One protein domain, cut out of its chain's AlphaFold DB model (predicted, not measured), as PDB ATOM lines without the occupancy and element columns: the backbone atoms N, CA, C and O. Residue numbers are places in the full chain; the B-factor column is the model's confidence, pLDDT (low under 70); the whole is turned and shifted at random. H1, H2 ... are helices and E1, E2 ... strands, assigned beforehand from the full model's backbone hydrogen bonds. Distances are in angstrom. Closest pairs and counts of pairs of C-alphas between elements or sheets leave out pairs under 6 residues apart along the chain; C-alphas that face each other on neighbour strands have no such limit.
ATOM      1  N   VAL A 374      20.136  19.865  87.679       62.25
ATOM      2  CA  VAL A 374      19.278  20.992  88.075       62.25
ATOM      3  C   VAL A 374      18.614  20.669  89.411       62.25
ATOM      4  O   VAL A 374      17.922  19.660  89.526       62.25
ATOM      5  N   LYS A 375      18.794  21.544  90.408       73.25
ATOM      6  CA  LYS A 375      18.163  21.423  91.732       73.25
ATOM      7  C   LYS A 375      16.893  22.270  91.802       73.25
ATOM      8  O   LYS A 375      16.897  23.419  91.362       73.25
ATOM      9  N   LYS A 376      15.806  21.709  92.338       79.19
ATOM     10  CA  LYS A 376      14.486  22.357  92.450       79.19
ATOM     11  C   LYS A 376      13.880  22.131  93.832       79.19
ATOM     12  O   LYS A 376      13.886  21.011  94.333       79.19
ATOM     13  N   VAL A 377      13.298  23.182  94.404       84.31
ATOM     14  CA  VAL A 377      12.507  23.088  95.638       84.31
ATOM     15  C   VAL A 377      11.112  22.543  95.323       84.31
ATOM     16  O   VAL A 377      10.426  23.071  94.445       84.31
ATOM     17  N   VAL A 378      10.674  21.527  96.065       84.94
ATOM     18  CA  VAL A 378       9.335  20.922  95.981       84.94
ATOM     19  C   VAL A 378       8.717  20.903  97.380       84.94
ATOM     20  O   VAL A 378       9.373  20.516  98.337       84.94
ATOM     21  N   PHE A 379       7.460  21.321  97.524       86.00
ATOM     22  CA  PHE A 379       6.751  21.322  98.812       86.00
ATOM     23  C   PHE A 379       5.821  20.113  98.916       86.00
ATOM     24  O   PHE A 379       5.337  19.617  97.900       86.00
ATOM     25  N   VAL A 380       5.526  19.672 100.145       81.94
ATOM     26  CA  VAL A 380       4.601  18.551 100.406       81.94
ATOM     27  C   VAL A 380       3.200  18.825  99.835       81.94
ATOM     28  O   VAL A 380       2.516  17.905  99.388       81.94
ATOM     29  N   ASN A 381       2.773  20.090  99.821       82.69
ATOM     30  CA  ASN A 381       1.529  20.547  99.207       82.69
ATOM     31  C   ASN A 381       1.623  22.031  98.783       82.69
ATOM     32  O   ASN A 381       2.596  22.730  99.075       82.69
ATOM     33  N   SER A 382       0.599  22.524  98.083       83.00
ATOM     34  CA  SER A 382       0.542  23.898  97.565       83.00
ATOM     35  C   SER A 382       0.264  24.974  98.624       83.00
ATOM     36  O   SER A 382       0.668  26.118  98.419       83.00
ATOM     37  N   ALA A 383      -0.376  24.641  99.750       82.31
ATOM     38  CA  ALA A 383      -0.612  25.597 100.836       82.31
ATOM     39  C   ALA A 383       0.699  25.932 101.565       82.31
ATOM     40  O   ALA A 383       1.006  27.102 101.786       82.31
ATOM     41  N   ASP A 384       1.531  24.925 101.825       85.75
ATOM     42  CA  ASP A 384       2.862  25.107 102.408       85.75
ATOM     43  C   ASP A 384       3.801  25.882 101.475       85.75
ATOM     44  O   ASP A 384       4.566  26.731 101.933       85.75
ATOM     45  N   ARG A 385       3.679  25.700 100.150       85.75
ATOM     46  CA  ARG A 385       4.364  26.573  99.181       85.75
ATOM     47  C   ARG A 385       3.919  28.029  99.325       85.75
ATOM     48  O   ARG A 385       4.776  28.905  99.237       85.75
ATOM     49  N   ALA A 386       2.628  28.309  99.511       84.94
ATOM     50  CA  ALA A 386       2.110  29.678  99.620       84.94
ATOM     51  C   ALA A 386       2.588  30.400 100.897       84.94
ATOM     52  O   ALA A 386       2.838  31.602 100.866       84.94
ATOM     53  N   LYS A 387       2.806  29.655 101.986       85.31
ATOM     54  CA  LYS A 387       3.371  30.143 103.256       85.31
ATOM     55  C   LYS A 387       4.885  30.450 103.205       85.31
ATOM     56  O   LYS A 387       5.449  30.893 104.207       85.31
ATOM     57  N   CYS A 388       5.558  30.231 102.070       84.75
ATOM     58  CA  CYS A 388       7.016  30.330 101.941       84.75
ATOM     59  C   CYS A 388       7.503  31.292 100.844       84.75
ATOM     60  O   CYS A 388       6.925  31.403  99.762       84.75
ATOM     61  N   THR A 389       8.662  31.903 101.079       89.38
ATOM     62  CA  THR A 389       9.463  32.603 100.062       89.38
ATOM     63  C   THR A 389      10.600  31.684  99.612       89.38
ATOM     64  O   THR A 389      11.206  31.008 100.442       89.38
ATOM     65  N   VAL A 390      10.885  31.619  98.307       88.06
ATOM     66  CA  VAL A 390      11.864  30.676  97.735       88.06
ATOM     67  C   VAL A 390      12.797  31.403  96.776       88.06
ATOM     68  O   VAL A 390      12.323  32.029  95.829       88.06
ATOM     69  N   THR A 391      14.105  31.268  96.991       85.19
ATOM     70  CA  THR A 391      15.152  31.886  96.166       85.19
ATOM     71  C   THR A 391      16.239  30.851  95.884       85.19
ATOM     72  O   THR A 391      16.993  30.469  96.777       85.19
ATOM     73  N   GLY A 392      16.309  30.358  94.643       82.44
ATOM     74  CA  GLY A 392      17.156  29.210  94.302       82.44
ATOM     75  C   GLY A 392      16.719  27.960  95.072       82.44
ATOM     76  O   GLY A 392      15.574  27.528  94.949       82.44
ATOM     77  N   THR A 393      17.619  27.398  95.882       82.44
ATOM     78  CA  THR A 393      17.328  26.291  96.814       82.44
ATOM     79  C   THR A 393      16.983  26.748  98.236       82.44
ATOM     80  O   THR A 393      16.638  25.914  99.067       82.44
ATOM     81  N   THR A 394      17.072  28.047  98.540       84.62
ATOM     82  CA  THR A 394      16.791  28.589  99.878       84.62
ATOM     83  C   THR A 394      15.293  28.795 100.071       84.62
ATOM     84  O   THR A 394      14.644  29.441  99.247       84.62
ATOM     85  N   VAL A 395      14.756  28.296 101.188       87.69
ATOM     86  CA  VAL A 395      13.352  28.460 101.586       87.69
ATOM     87  C   VAL A 395      13.262  29.226 102.900       87.69
ATOM     88  O   VAL A 395      13.831  28.816 103.909       87.69
ATOM     89  N   VAL A 396      12.498  30.316 102.892       88.06
ATOM     90  CA  VAL A 396      12.106  31.074 104.085       88.06
ATOM     91  C   VAL A 396      10.644  30.760 104.387       88.06
ATOM     92  O   VAL A 396       9.783  30.885 103.517       88.06
ATOM     93  N   ASN A 397      10.357  30.339 105.613       88.44
ATOM     94  CA  ASN A 397       9.001  30.170 106.131       88.44
ATOM     95  C   ASN A 397       8.499  31.518 106.666       88.44
ATOM     96  O   ASN A 397       9.200  32.160 107.448       88.44
ATOM     97  N   ASN A 398       7.318  31.958 106.223       83.56
ATOM     98  CA  ASN A 398       6.745  33.259 106.580       83.56
ATOM     99  C   ASN A 398       5.716  33.168 107.733       83.56
ATOM    100  O   ASN A 398       5.142  34.186 108.119       83.56
ATOM    101  N   THR A 399       5.472  31.975 108.291       81.56
ATOM    102  CA  THR A 399       4.605  31.759 109.467       81.56
ATOM    103  C   THR A 399       5.334  32.057 110.785       81.56
ATOM    104  O   THR A 399       6.562  32.157 110.831       81.56
ATOM    105  N   CYS A 400       4.574  32.180 111.876       80.19
ATOM    106  CA  CYS A 400       5.097  32.463 113.220       80.19
ATOM    107  C   CYS A 400       5.213  31.224 114.127       80.19
ATOM    108  O   CYS A 400       5.967  31.244 115.099       80.19
ATOM    109  N   ASN A 401       4.500  30.142 113.812       78.81
ATOM    110  CA  ASN A 401       4.258  29.017 114.720       78.81
ATOM    111  C   ASN A 401       4.282  27.620 114.061       78.81
ATOM    112  O   ASN A 401       4.271  26.631 114.790       78.81
ATOM    113  N   GLU A 402       4.347  27.506 112.731       81.31
ATOM    114  CA  GLU A 402       4.317  26.218 112.023       81.31
ATOM    115  C   GLU A 402       5.682  25.861 111.410       81.31
ATOM    116  O   GLU A 402       6.324  26.694 110.778       81.31
ATOM    117  N   ASP A 403       6.115  24.604 111.535       87.44
ATOM    118  CA  ASP A 403       7.256  24.057 110.784       87.44
ATOM    119  C   ASP A 403       6.812  23.653 109.368       87.44
ATOM    120  O   ASP A 403       5.894  22.845 109.219       87.44
ATOM    121  N   ILE A 404       7.491  24.142 108.322       87.38
ATOM    122  CA  ILE A 404       7.149  23.817 106.926       87.38
ATOM    123  C   ILE A 404       8.146  22.829 106.323       87.38
ATOM    124  O   ILE A 404       9.350  23.088 106.283       87.38
ATOM    125  N   ARG A 405       7.624  21.711 105.803       87.69
ATOM    126  CA  ARG A 405       8.385  20.647 105.134       87.69
ATOM    127  C   ARG A 405       8.521  20.916 103.635       87.69
ATOM    128  O   ARG A 405       7.535  21.193 102.947       87.69
ATOM    129  N   TYR A 406       9.734  20.773 103.118       88.44
ATOM    130  CA  TYR A 406      10.038  20.829 101.691       88.44
ATOM    131  C   TYR A 406      11.162  19.853 101.329       88.44
ATOM    132  O   TYR A 406      11.807  19.263 102.189       88.44
ATOM    133  N   TYR A 407      11.395  19.701 100.035       85.50
ATOM    134  CA  TYR A 407      12.395  18.826  99.444       85.50
ATOM    135  C   TYR A 407      13.247  19.607  98.448       85.50
ATOM    136  O   TYR A 407      12.759  20.547  97.814       85.50
ATOM    137  N   ILE A 408      14.497  19.188  98.261       82.06
ATOM    138  CA  ILE A 408      15.339  19.641  97.147       82.06
ATOM    139  C   ILE A 408      15.548  18.446  96.214       82.06
ATOM    140  O   ILE A 408      16.399  17.598  96.464       82.06
ATOM    141  N   ASN A 409      14.765  18.375  95.138       76.31
ATOM    142  CA  ASN A 409      14.932  17.355  94.106       76.31
ATOM    143  C   ASN A 409      16.100  17.731  93.192       76.31
ATOM    144  O   ASN A 409      16.251  18.903  92.829       76.31
ATOM    145  N   THR A 410      16.875  16.736  92.759       64.94
ATOM    146  CA  THR A 410      17.894  16.904  91.716       64.94
ATOM    147  C   THR A 410      17.487  16.111  90.474       64.94
ATOM    148  O   THR A 410      17.280  14.900  90.550       64.94
ATOM    149  N   THR A 411      17.367  16.791  89.330       62.72
ATOM    150  CA  THR A 411      16.993  16.194  88.036       62.72
ATOM    151  C   THR A 411      18.175  16.262  87.067       62.72
ATOM    152  O   THR A 411      18.785  17.326  86.905       62.72
ATOM    153  N   CYS A 412      18.482  15.165  86.368       60.44
ATOM    154  CA  CYS A 412      19.470  15.181  85.284       60.44
ATOM    155  C   CYS A 412      18.859  15.740  83.988       60.44
ATOM    156  O   CYS A 412      17.824  15.254  83.522       60.44
ATOM    157  N   ARG A 413      19.524  16.728  83.372       56.41
ATOM    158  CA  ARG A 413      19.018  17.447  82.187       56.41
ATOM    159  C   ARG A 413      18.829  16.555  80.949       56.41
ATOM    160  O   ARG A 413      17.956  16.851  80.142       56.41
ATOM    161  N   ASN A 414      19.606  15.477  80.814       55.69
ATOM    162  CA  ASN A 414      19.650  14.668  79.586       55.69
ATOM    163  C   ASN A 414      18.760  13.412  79.613       55.69
ATOM    164  O   ASN A 414      18.402  12.911  78.552       55.69
ATOM    165  N   CYS A 415      18.406  12.888  80.792       59.84
ATOM    166  CA  CYS A 415      17.559  11.689  80.920       59.84
ATOM    167  C   CYS A 415      16.245  11.926  81.681       59.84
ATOM    168  O   CYS A 415      15.419  11.019  81.745       59.84
ATOM    169  N   ASN A 416      16.042  13.123  82.245       54.72
ATOM    170  CA  ASN A 416      14.834  13.536  82.969       54.72
ATOM    171  C   ASN A 416      14.398  12.567  84.094       54.72
ATOM    172  O   ASN A 416      13.222  12.486  84.441       54.72
ATOM    173  N   MET A 417      15.356  11.834  84.669       54.12
ATOM    174  CA  MET A 417      15.160  11.051  85.886       54.12
ATOM    175  C   MET A 417      15.408  11.953  87.102       54.12
ATOM    176  O   MET A 417      16.489  12.532  87.240       54.12
ATOM    177  N   ASP A 418      14.403  12.071  87.969       57.06
ATOM    178  CA  ASP A 418      14.534  12.696  89.289       57.06
ATOM    179  C   ASP A 418      15.214  11.739  90.274       57.06
ATOM    180  O   ASP A 418      14.986  10.525  90.238       57.06
ATOM    181  N   ARG A 419      16.015  12.277  91.204       58.72
ATOM    182  CA  ARG A 419      16.580  11.485  92.302       58.72
ATOM    183  C   ARG A 419      16.643  12.240  93.633       58.72
ATOM    184  O   ARG A 419      16.846  13.451  93.664       58.72
ATOM    185  N   ASN A 420      16.485  11.449  94.698       55.47
ATOM    186  CA  ASN A 420      16.694  11.718  96.125       55.47
ATOM    187  C   ASN A 420      16.317  13.118  96.637       55.47
ATOM    188  O   ASN A 420      17.097  14.062  96.573       55.47
ATOM    189  N   SER A 421      15.146  13.184  97.265       58.94
ATOM    190  CA  SER A 421      14.685  14.283  98.107       58.94
ATOM    191  C   SER A 421      15.123  14.088  99.566       58.94
ATOM    192  O   SER A 421      14.590  13.211 100.249       58.94
ATOM    193  N   GLU A 422      16.032  14.917 100.078       65.38
ATOM    194  CA  GLU A 422      16.180  15.087 101.533       65.38
ATOM    195  C   GLU A 422      15.001  15.917 102.069       65.38
ATOM    196  O   GLU A 422      14.615  16.912 101.447       65.38
ATOM    197  N   GLU A 423      14.398  15.503 103.192       80.88
ATOM    198  CA  GLU A 423      13.337  16.276 103.849       80.88
ATOM    199  C   GLU A 423      13.953  17.430 104.646       80.88
ATOM    200  O   GLU A 423      14.655  17.232 105.637       80.88
ATOM    201  N   MET A 424      13.657  18.648 104.210       85.50
ATOM    202  CA  MET A 424      14.115  19.896 104.802       85.50
ATOM    203  C   MET A 424      12.968  20.561 105.567       85.50
ATOM    204  O   MET A 424      11.828  20.590 105.101       85.50
ATOM    205  N   ILE A 425      13.271  21.152 106.725       88.00
ATOM    206  CA  ILE A 425      12.292  21.885 107.539       88.00
ATOM    207  C   ILE A 425      12.679  23.363 107.595       88.00
ATOM    208  O   ILE A 425      13.706  23.729 108.170       88.00
ATOM    209  N   ALA A 426      11.837  24.227 107.033       87.38
ATOM    210  CA  ALA A 426      11.933  25.671 107.203       87.38
ATOM    211  C   ALA A 426      11.238  26.072 108.517       87.38
ATOM    212  O   ALA A 426      10.017  25.955 108.646       87.38
ATOM    213  N   LYS A 427      12.023  26.536 109.496       86.12
ATOM    214  CA  LYS A 427      11.537  26.947 110.824       86.12
ATOM    215  C   LYS A 427      10.762  28.278 110.782       86.12
ATOM    216  O   LYS A 427      11.128  29.144 109.986       86.12
TER     217      LYS A 427
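What this domain is: This is residues 374 to 427 of the 879 residues of an uncharacterized protein of Marvinbryantia formatexigens DSM 14469 (UniProt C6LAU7). What is the shape? It is a rod of 40 by 17 by 16 A: a long, strongly twisted antiparallel sheet, E1 E4 E5, partly face to face with the short hairpin E2 and E3 in a small sandwich. What builds it? The 54 printed residues, mostly strand, have one named helix and five named strands, in order E1 H1 E2 E3 E4 E5. They are only just compact, close to loose, with radius of gyration of the C-alphas 11.9 A.

How they stand to each other: How do strands pair? E1, residues 374 to 379, is antiparallel to E4, residues 404 to 412; N 376 and O 409, 2.9 A apart, are within hydrogen-bond range. E4 forms a hairpin with E5, residues 418 to 426; N 406 and O 424, 2.9 A apart, are within hydrogen-bond range. What else is there? H1, residues 382 to 386, only grazes this sheet; its O i to N i+4 pair is within hydrogen-bond range. The hairpin E2, residues 388 to 391, and E3, residues 394 to 397, has N 389 and O 396 within hydrogen-bond range, 2.9 A apart.

Where its parts are: Where does E1 begin? C-alpha 374 is at (19.278, 20.992, 88.075). Where does E5 end? C-alpha 426 is at (11.933, 25.671, 107.203); E5, 22.3 A long, bends by 50 degrees at residue 422.

The domain as a whole: How far does it reach? The two farthest C-alphas, Asn 401 and Asn 414, are 41.0 A apart. Is it unbroken and confident? The printed part has no cut; pLDDT is under 70 at residues 374 and 410 to 422.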